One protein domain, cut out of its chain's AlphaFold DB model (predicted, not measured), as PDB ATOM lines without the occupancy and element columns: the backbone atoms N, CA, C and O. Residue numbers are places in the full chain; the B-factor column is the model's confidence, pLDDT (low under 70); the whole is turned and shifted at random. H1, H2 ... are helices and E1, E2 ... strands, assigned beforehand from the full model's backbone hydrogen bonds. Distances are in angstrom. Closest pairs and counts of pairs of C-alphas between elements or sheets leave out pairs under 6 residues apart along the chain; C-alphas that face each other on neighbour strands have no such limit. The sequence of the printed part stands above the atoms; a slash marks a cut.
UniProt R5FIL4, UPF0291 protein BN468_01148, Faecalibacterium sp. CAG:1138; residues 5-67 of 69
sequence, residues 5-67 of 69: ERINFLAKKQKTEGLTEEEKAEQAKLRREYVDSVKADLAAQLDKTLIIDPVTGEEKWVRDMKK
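AT A GLANCE: This is residues 5 to 67 of the 69 residues of the protein "UPF0291 protein BN468_01148" of Faecalibacterium sp. CAG:1138 (UniProt R5FIL4). A two-strand hairpin, E1 and E2, extends one end of long helix H2; H1 folds back on H2's other end, and short H3 makes a corner near the hairpin. The 63 printed residues, mostly helix, run H1, H2, E1, E2, H3. This extended rod spans 58 by 21 by 16 A, with radius of gyration of the C-alphas 19.4 A.

IN THESE COORDINATES: Find E1 at residues 50 to 52, E2 at 59 to 61, H1 at 5 to 16, H3 at 62 to 67. H2, residues 21 to 47, runs 38.8 A from C-alpha 21 at (114.546, 112.841, 114.043) to C-alpha 47 at (97.168, 93.300, 85.323).

HOW THE PARTS SIT: In the antiparallel hairpin, N 51 and O 60 are within hydrogen-bond range, 2.8 A. H2's residues 46 to 47 alone touch H3, about perpendicular at 83 degrees; C-alphas 47 and 63 are closest, 4.7 A. H1's residues 7 to 11 alone touch H2, steep tilt 49 degrees; C-alphas 7 and 27 are closest, 6.2 A. H3 has 0 of 2 O i to N i+4 pairs within range but 3 of 3 O i to N i+3; H1 and H2 have every i+4 pair.

THE WHOLE: The printed part has no cut; residues 66 to 67 have pLDDT under 70.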
ATOM      1  N   GLU A   5     118.545 107.933  95.433       93.56
ATOM      2  CA  GLU A   5     119.879 108.339  95.893       93.56
ATOM      3  C   GLU A   5     119.827 108.887  97.320       93.56
ATOM      4  O   GLU A   5     120.638 108.504  98.168       93.56
ATOM      5  N   ARG A   6     118.813 109.706  97.627       93.06
ATOM      6  CA  ARG A   6     118.589 110.239  98.974       93.06
ATOM      7  C   ARG A   6     118.224 109.142  99.972       93.06
ATOM      8  O   ARG A   6     118.751 109.144 101.083       93.06
ATOM      9  N   ILE A   7     117.398 108.170  99.579       93.06
ATOM     10  CA  ILE A   7     117.077 107.002 100.419       93.06
ATOM     11  C   ILE A   7     118.353 106.222 100.767       93.06
ATOM     12  O   ILE A   7     118.558 105.870 101.930       93.06
ATOM     13  N   ASN A   8     119.224 105.985  99.783       93.94
ATOM     14  CA  ASN A   8     120.489 105.275  99.976       93.94
ATOM     15  C   ASN A   8     121.465 106.064 100.855       93.94
ATOM     16  O   ASN A   8     122.095 105.487 101.741       93.94
ATOM     17  N   PHE A   9     121.549 107.382 100.656       94.31
ATOM     18  CA  PHE A   9     122.337 108.275 101.499       94.31
ATOM     19  C   PHE A   9     121.886 108.205 102.966       94.31
ATOM     20  O   PHE A   9     122.701 107.916 103.842       94.31
ATOM     21  N   LEU A  10     120.585 108.380 103.232       93.56
ATOM     22  CA  LEU A  10     120.019 108.306 104.583       93.56
ATOM     23  C   LEU A  10     120.206 106.911 105.195       93.56
ATOM     24  O   LEU A  10     120.546 106.786 106.366       93.56
ATOM     25  N   ALA A  11     120.053 105.844 104.406       92.88
ATOM     26  CA  ALA A  11     120.295 104.479 104.869       92.88
ATOM     27  C   ALA A  11     121.767 104.223 105.232       92.88
ATOM     28  O   ALA A  11     122.043 103.503 106.193       92.88
ATOM     29  N   LYS A  12     122.716 104.803 104.487       94.88
ATOM     30  CA  LYS A  12     124.146 104.716 104.805       94.88
ATOM     31  C   LYS A  12     124.459 105.495 106.082       94.88
ATOM     32  O   LYS A  12     125.067 104.928 106.983       94.88
ATOM     33  N   LYS A  13     123.962 106.731 106.187       94.31
ATOM     34  CA  LYS A  13     124.137 107.593 107.363       94.31
ATOM     35  C   LYS A  13     123.572 106.958 108.638       94.31
ATOM     36  O   LYS A  13     124.246 106.922 109.662       94.31
ATOM     37  N   GLN A  14     122.394 106.337 108.552       92.88
ATOM     38  CA  GLN A  14     121.782 105.593 109.658       92.88
ATOM     39  C   GLN A  14     122.677 104.482 110.218       92.88
ATOM     40  O   GLN A  14     122.652 104.237 111.419       92.88
ATOM     41  N   LYS A  15     123.444 103.802 109.355       91.88
ATOM     42  CA  LYS A  15     124.342 102.708 109.750       91.88
ATOM     43  C   LYS A  15     125.662 103.200 110.343       91.88
ATOM     44  O   LYS A  15     126.258 102.465 111.121       91.88
ATOM     45  N   THR A  16     126.141 104.374 109.936       93.62
ATOM     46  CA  THR A  16     127.466 104.882 110.322       93.62
ATOM     47  C   THR A  16     127.414 105.855 111.494       93.62
ATOM     48  O   THR A  16     128.209 105.734 112.417       93.62
ATOM     49  N   GLU A  17     126.490 106.812 111.458       89.56
ATOM     50  CA  GLU A  17     126.466 107.978 112.357       89.56
ATOM     51  C   GLU A  17     125.132 108.112 113.108       89.56
ATOM     52  O   GLU A  17     125.034 108.845 114.088       89.56
ATOM     53  N   GLY A  18     124.100 107.389 112.662       90.81
ATOM     54  CA  GLY A  18     122.728 107.566 113.123       90.81
ATOM     55  C   GLY A  18     121.991 108.660 112.344       90.81
ATOM     56  O   GLY A  18     122.570 109.395 111.547       90.81
ATOM     57  N   LEU A  19     120.674 108.727 112.532       92.19
ATOM     58  CA  LEU A  19     119.819 109.742 111.908       92.19
ATOM     59  C   LEU A  19     119.227 110.650 112.973       92.19
ATOM     60  O   LEU A  19     118.779 110.170 114.021       92.19
ATOM     61  N   THR A  20     119.162 111.937 112.655       94.81
ATOM     62  CA  THR A  20     118.341 112.897 113.398       94.81
ATOM     63  C   THR A  20     116.851 112.574 113.228       94.81
ATOM     64  O   THR A  20     116.457 111.860 112.303       94.81
ATOM     65  N   GLU A  21     115.997 113.079 114.119       93.31
ATOM     66  CA  GLU A  21     114.546 112.841 114.043       93.31
ATOM     67  C   GLU A  21     113.935 113.368 112.732       93.31
ATOM     68  O   GLU A  21     113.108 112.692 112.118       93.31
ATOM     69  N   GLU A  22     114.405 114.519 112.245       93.38
ATOM     70  CA  GLU A  22     113.995 115.082 110.952       93.38
ATOM     71  C   GLU A  22     114.389 114.169 109.785       93.38
ATOM     72  O   GLU A  22     113.572 113.876 108.911       93.38
ATOM     73  N   GLU A  23     115.612 113.640 109.796       93.12
ATOM     74  CA  GLU A  23     116.081 112.723 108.757       93.12
ATOM     75  C   GLU A  23     115.374 111.364 108.803       93.12
ATOM     76  O   GLU A  23     115.163 110.749 107.758       93.12
ATOM     77  N   LYS A  24     114.969 110.884 109.986       93.25
ATOM     78  CA  LYS A  24     114.124 109.684 110.105       93.25
ATOM     79  C   LYS A  24     112.747 109.919 109.492       93.25
ATOM     80  O   LYS A  24     112.256 109.049 108.773       93.25
ATOM     81  N   ALA A  25     112.137 111.077 109.748       94.56
ATOM     82  CA  ALA A  25     110.859 111.445 109.146       94.56
ATOM     83  C   ALA A  25     110.978 111.558 107.615       94.56
ATOM     84  O   ALA A  25     110.145 111.009 106.888       94.56
ATOM     85  N   GLU A  26     112.054 112.178 107.120       93.44
ATOM     86  CA  GLU A  26     112.367 112.255 105.689       93.44
ATOM     87  C   GLU A  26     112.537 110.852 105.084       93.44
ATOM     88  O   GLU A  26     111.896 110.513 104.087       93.44
ATOM     89  N   GLN A  27     113.340 109.994 105.720       91.94
ATOM     90  CA  GLN A  27     113.581 108.625 105.268       91.94
ATOM     91  C   GLN A  27     112.284 107.806 105.232       91.94
ATOM     92  O   GLN A  27     112.058 107.056 104.280       91.94
ATOM     93  N   ALA A  28     111.428 107.938 106.249       93.94
ATOM     94  CA  ALA A  28     110.148 107.242 106.321       93.94
ATOM     95  C   ALA A  28     109.209 107.677 105.189       93.94
ATOM     96  O   ALA A  28     108.631 106.822 104.511       93.94
ATOM     97  N   LYS A  29     109.113 108.989 104.935       94.81
ATOM     98  CA  LYS A  29     108.322 109.547 103.833       94.81
ATOM     99  C   LYS A  29     108.815 109.029 102.480       94.81
ATOM    100  O   LYS A  29     108.036 108.462 101.720       94.81
ATOM    101  N   LEU A  30     110.118 109.135 102.216       94.69
ATOM    102  CA  LEU A  30     110.712 108.689 100.955       94.69
ATOM    103  C   LEU A  30     110.551 107.176 100.737       94.69
ATOM    104  O   LEU A  30     110.246 106.733  99.631       94.69
ATOM    105  N   ARG A  31     110.708 106.363 101.792       94.00
ATOM    106  CA  ARG A  31     110.475 104.911 101.719       94.00
ATOM    107  C   ARG A  31     109.018 104.579 101.419       94.00
ATOM    108  O   ARG A  31     108.770 103.648 100.657       94.00
ATOM    109  N   ARG A  32     108.066 105.311 102.007       94.44
ATOM    110  CA  ARG A  32     106.633 105.134 101.740       94.44
ATOM    111  C   ARG A  32     106.327 105.402 100.269       94.44
ATOM    112  O   ARG A  32     105.777 104.531  99.607       94.44
ATOM    113  N   GLU A  33     106.772 106.547  99.758       93.31
ATOM    114  CA  GLU A  33     106.581 106.936  98.357       93.31
ATOM    115  C   GLU A  33     107.194 105.917  97.385       93.31
ATOM    116  O   GLU A  33     106.550 105.542  96.408       93.31
ATOM    117  N   TYR A  34     108.400 105.412  97.676       93.19
ATOM    118  CA  TYR A  34     109.043 104.362  96.876       93.19
ATOM    119  C   TYR A  34     108.233 103.064  96.860       93.19
ATOM    120  O   TYR A  34     108.018 102.461  95.812       93.19
ATOM    121  N   VAL A  35     107.782 102.611  98.030       93.56
ATOM    122  CA  VAL A  35     106.996 101.378  98.134       93.56
ATOM    123  C   VAL A  35     105.676 101.518  97.382       93.56
ATOM    124  O   VAL A  35     105.275 100.582  96.693       93.56
ATOM    125  N   ASP A  36     105.012 102.663  97.498       94.25
ATOM    126  CA  ASP A  36     103.736 102.902  96.834       94.25
ATOM    127  C   ASP A  36     103.906 102.980  95.308       94.25
ATOM    128  O   ASP A  36     103.106 102.378  94.588       94.25
ATOM    129  N   SER A  37     104.985 103.597  94.804       92.62
ATOM    130  CA  SER A  37     105.281 103.591  93.365       92.62
ATOM    131  C   SER A  37     105.569 102.179  92.852       92.62
ATOM    132  O   SER A  37     104.934 101.734  91.902       92.62
ATOM    133  N   VAL A  38     106.437 101.423  93.535       92.12
ATOM    134  CA  VAL A  38     106.784 100.049  93.134       92.12
ATOM    135  C   VAL A  38     105.564  99.127  93.170       92.12
ATOM    136  O   VAL A  38     105.392  98.293  92.285       92.12
ATOM    137  N   LYS A  39     104.685  99.274  94.170       92.88
ATOM    138  CA  LYS A  39     103.428  98.518  94.236       92.88
ATOM    139  C   LYS A  39     102.502  98.849  93.071       92.88
ATOM    140  O   LYS A  39     101.901  97.930  92.519       92.88
ATOM    141  N   ALA A  40     102.372 100.127  92.719       92.25
ATOM    142  CA  ALA A  40     101.543 100.556  91.599       92.25
ATOM    143  C   ALA A  40     102.076 100.000  90.270       92.25
ATOM    144  O   ALA A  40     101.308  99.420  89.501       92.25
ATOM    145  N   ASP A  41     103.389 100.091  90.046       93.19
ATOM    146  CA  ASP A  41     104.048  99.543  88.858       93.19
ATOM    147  C   ASP A  41     103.864  98.021  88.763       93.19
ATOM    148  O   ASP A  41     103.432  97.506  87.728       93.19
ATOM    149  N   LEU A  42     104.098  97.295  89.862       92.56
ATOM    150  CA  LEU A  42     103.914  95.844  89.910       92.56
ATOM    151  C   LEU A  42     102.454  95.446  89.666       92.56
ATOM    152  O   LEU A  42     102.184  94.500  88.928       92.56
ATOM    153  N   ALA A  43     101.495  96.163  90.255       91.19
ATOM    154  CA  ALA A  43     100.077  95.913  90.018       91.19
ATOM    155  C   ALA A  43      99.713  96.107  88.537       91.19
ATOM    156  O   ALA A  43      99.026  95.260  87.971       91.19
ATOM    157  N   ALA A  44     100.228  97.161  87.898       91.75
ATOM    158  CA  ALA A  44     100.003  97.425  86.480       91.75
ATOM    159  C   ALA A  44     100.642  96.362  85.565       91.75
ATOM    160  O   ALA A  44     100.065  96.013  84.532       91.75
ATOM    161  N   GLN A  45     101.813  95.831  85.933       92.56
ATOM    162  CA  GLN A  45     102.452  94.717  85.227       92.56
ATOM    163  C   GLN A  45     101.644  93.424  85.368       92.56
ATOM    164  O   GLN A  45     101.362  92.755  84.371       92.56
ATOM    165  N   LEU A  46     101.223  93.092  86.589       91.38
ATOM    166  CA  LEU A  46     100.405  91.913  86.860       91.38
ATOM    167  C   LEU A  46      99.068  91.985  86.125       91.38
ATOM    168  O   LEU A  46      98.650  90.996  85.539       91.38
ATOM    169  N   ASP A  47      98.431  93.151  86.052       89.88
ATOM    170  CA  ASP A  47      97.168  93.300  85.323       89.88
ATOM    171  C   ASP A  47      97.298  93.014  83.812       89.88
ATOM    172  O   ASP A  47      96.307  92.685  83.159       89.88
ATOM    173  N   LYS A  48      98.518  93.094  83.263       91.62
ATOM    174  CA  LYS A  48      98.860  92.755  81.871       91.62
ATOM    175  C   LYS A  48      99.579  91.407  81.739       91.62
ATOM    176  O   LYS A  48     100.120  91.109  80.679       91.62
ATOM    177  N   THR A  49      99.611  90.604  82.799       92.81
ATOM    178  CA  THR A  49     100.245  89.285  82.791       92.81
ATOM    179  C   THR A  49      99.214  88.203  82.464       92.81
ATOM    180  O   THR A  49      98.129  88.159  83.055       92.81
ATOM    181  N   LEU A  50      99.573  87.324  81.528       92.81
ATOM    182  CA  LEU A  50      98.818  86.129  81.161       92.81
ATOM    183  C   LEU A  50      99.481  84.895  81.785       92.81
ATOM    184  O   LEU A  50     100.700  84.746  81.714       92.81
ATOM    185  N   ILE A  51      98.685  84.020  82.391       91.88
ATOM    186  CA  ILE A  51      99.114  82.714  82.893       91.88
ATOM    187  C   ILE A  51      98.643  81.652  81.903       91.88
ATOM    188  O   ILE A  51      97.477  81.662  81.513       91.88
ATOM    189  N   ILE A  52      99.544  80.745  81.530       93.19
ATOM    190  CA  ILE A  52      99.262  79.612  80.646       93.19
ATOM    191  C   ILE A  52      99.461  78.330  81.450       93.19
ATOM    192  O   ILE A  52     100.525  78.128  82.039       93.19
ATOM    193  N   ASP A  53      98.442  77.477  81.488       92.81
ATOM    194  CA  ASP A  53      98.563  76.141  82.063       92.81
ATOM    195  C   ASP A  53      99.453  75.265  81.156       92.81
ATOM    196  O   ASP A  53      99.144  75.097  79.973       92.81
ATOM    197  N   PRO A  54     100.560  74.698  81.667       92.81
ATOM    198  CA  PRO A  54     101.509  73.949  80.844       92.81
ATOM    199  C   PRO A  54     100.984  72.584  80.369       92.81
ATOM    200  O   PRO A  54     101.595  71.982  79.490       92.81
ATOM    201  N   VAL A  55      99.897  72.074  80.954       93.25
ATOM    202  CA  VAL A  55      99.308  70.765  80.637       93.25
ATOM    203  C   VAL A  55      98.096  70.923  79.726       93.25
ATOM    204  O   VAL A  55      97.963  70.185  78.753       93.25
ATOM    205  N   THR A  56      97.208  71.869  80.032       93.19
ATOM    206  CA  THR A  56      95.947  72.059  79.293       93.19
ATOM    207  C   THR A  56      96.025  73.151  78.227       93.19
ATOM    208  O   THR A  56      95.174  73.195  77.343       93.19
ATOM    209  N   GLY A  57      97.034  74.027  78.292       91.62
ATOM    210  CA  GLY A  57      97.155  75.201  77.425       91.62
ATOM    211  C   GLY A  57      96.157  76.315  77.751       91.62
ATOM    212  O   GLY A  57      96.041  77.264  76.982       91.62
ATOM    213  N   GLU A  58      95.417  76.215  78.859       91.62
ATOM    214  CA  GLU A  58      94.440  77.232  79.242       91.62
ATOM    215  C   GLU A  58      95.107  78.575  79.557       91.62
ATOM    216  O   GLU A  58      96.019  78.659  80.380       91.62
ATOM    217  N   GLU A  59      94.584  79.642  78.955       92.62
ATOM    218  CA  GLU A  59      95.051  81.011  79.146       92.62
ATOM    219  C   GLU A  59      94.152  81.771  80.130       92.62
ATOM    220  O   GLU A  59      92.933  81.856  79.957       92.62
ATOM    221  N   LYS A  60      94.746  82.359  81.170       91.12
ATOM    222  CA  LYS A  60      94.031  83.124  82.201       91.12
ATOM    223  C   LYS A  60      94.764  84.424  82.506       91.12
ATOM    224  O   LYS A  60      95.939  84.427  82.864       91.12
ATOM    225  N   TRP A  61      94.063  85.550  82.408       91.44
ATOM    226  CA  TRP A  61      94.617  86.849  82.788       91.44
ATOM    227  C   TRP A  61      94.638  87.013  84.308       91.44
ATOM    228  O   TRP A  61      93.627  86.810  84.983       91.44
ATOM    229  N   VAL A  62      95.762  87.482  84.852       87.94
ATOM    230  CA  VAL A  62      95.927  87.682  86.304       87.94
ATOM    231  C   VAL A  62      94.905  88.680  86.871       87.94
ATOM    232  O   VAL A  62      94.399  88.489  87.978       87.94
ATOM    233  N   ARG A  63      94.531  89.720  86.114       86.12
ATOM    234  CA  ARG A  63      93.491  90.692  86.513       86.12
ATOM    235  C   ARG A  63      92.112  90.063  86.737       86.12
ATOM    236  O   ARG A  63      91.358  90.542  87.581       86.12
ATOM    237  N   ASP A  64      91.785  88.996  86.013       86.19
ATOM    238  CA  ASP A  64      90.468  88.359  86.082       86.19
ATOM    239  C   ASP A  64      90.387  87.365  87.250       86.19
ATOM    240  O   ASP A  64      89.307  87.129  87.786       86.19
ATOM    241  N   MET A  65      91.535  86.900  87.758       78.56
ATOM    242  CA  MET A  65      91.610  86.119  88.999       78.56
ATOM    243  C   MET A  65      91.261  86.950  90.244       78.56
ATOM    244  O   MET A  65      90.731  86.411  91.213       78.56
ATOM    245  N   LYS A  66      91.523  88.267  90.231       67.31
ATOM    246  CA  LYS A  66      91.220  89.164  91.364       67.31
ATOM    247  C   LYS A  66      89.716  89.372  91.596       67.31
ATOM    248  O   LYS A  66      89.343  89.753  92.697       67.31
ATOM    249  N   LYS A  67      88.864  89.140  90.588       59.91
ATOM    250  CA  LYS A  67      87.407  89.383  90.660       59.91
ATOM    251  C   LYS A  67      86.615  88.274  91.366       59.91
ATOM    252  O   LYS A  67      85.432  88.462  91.615       59.91
TER     253      LYS A  67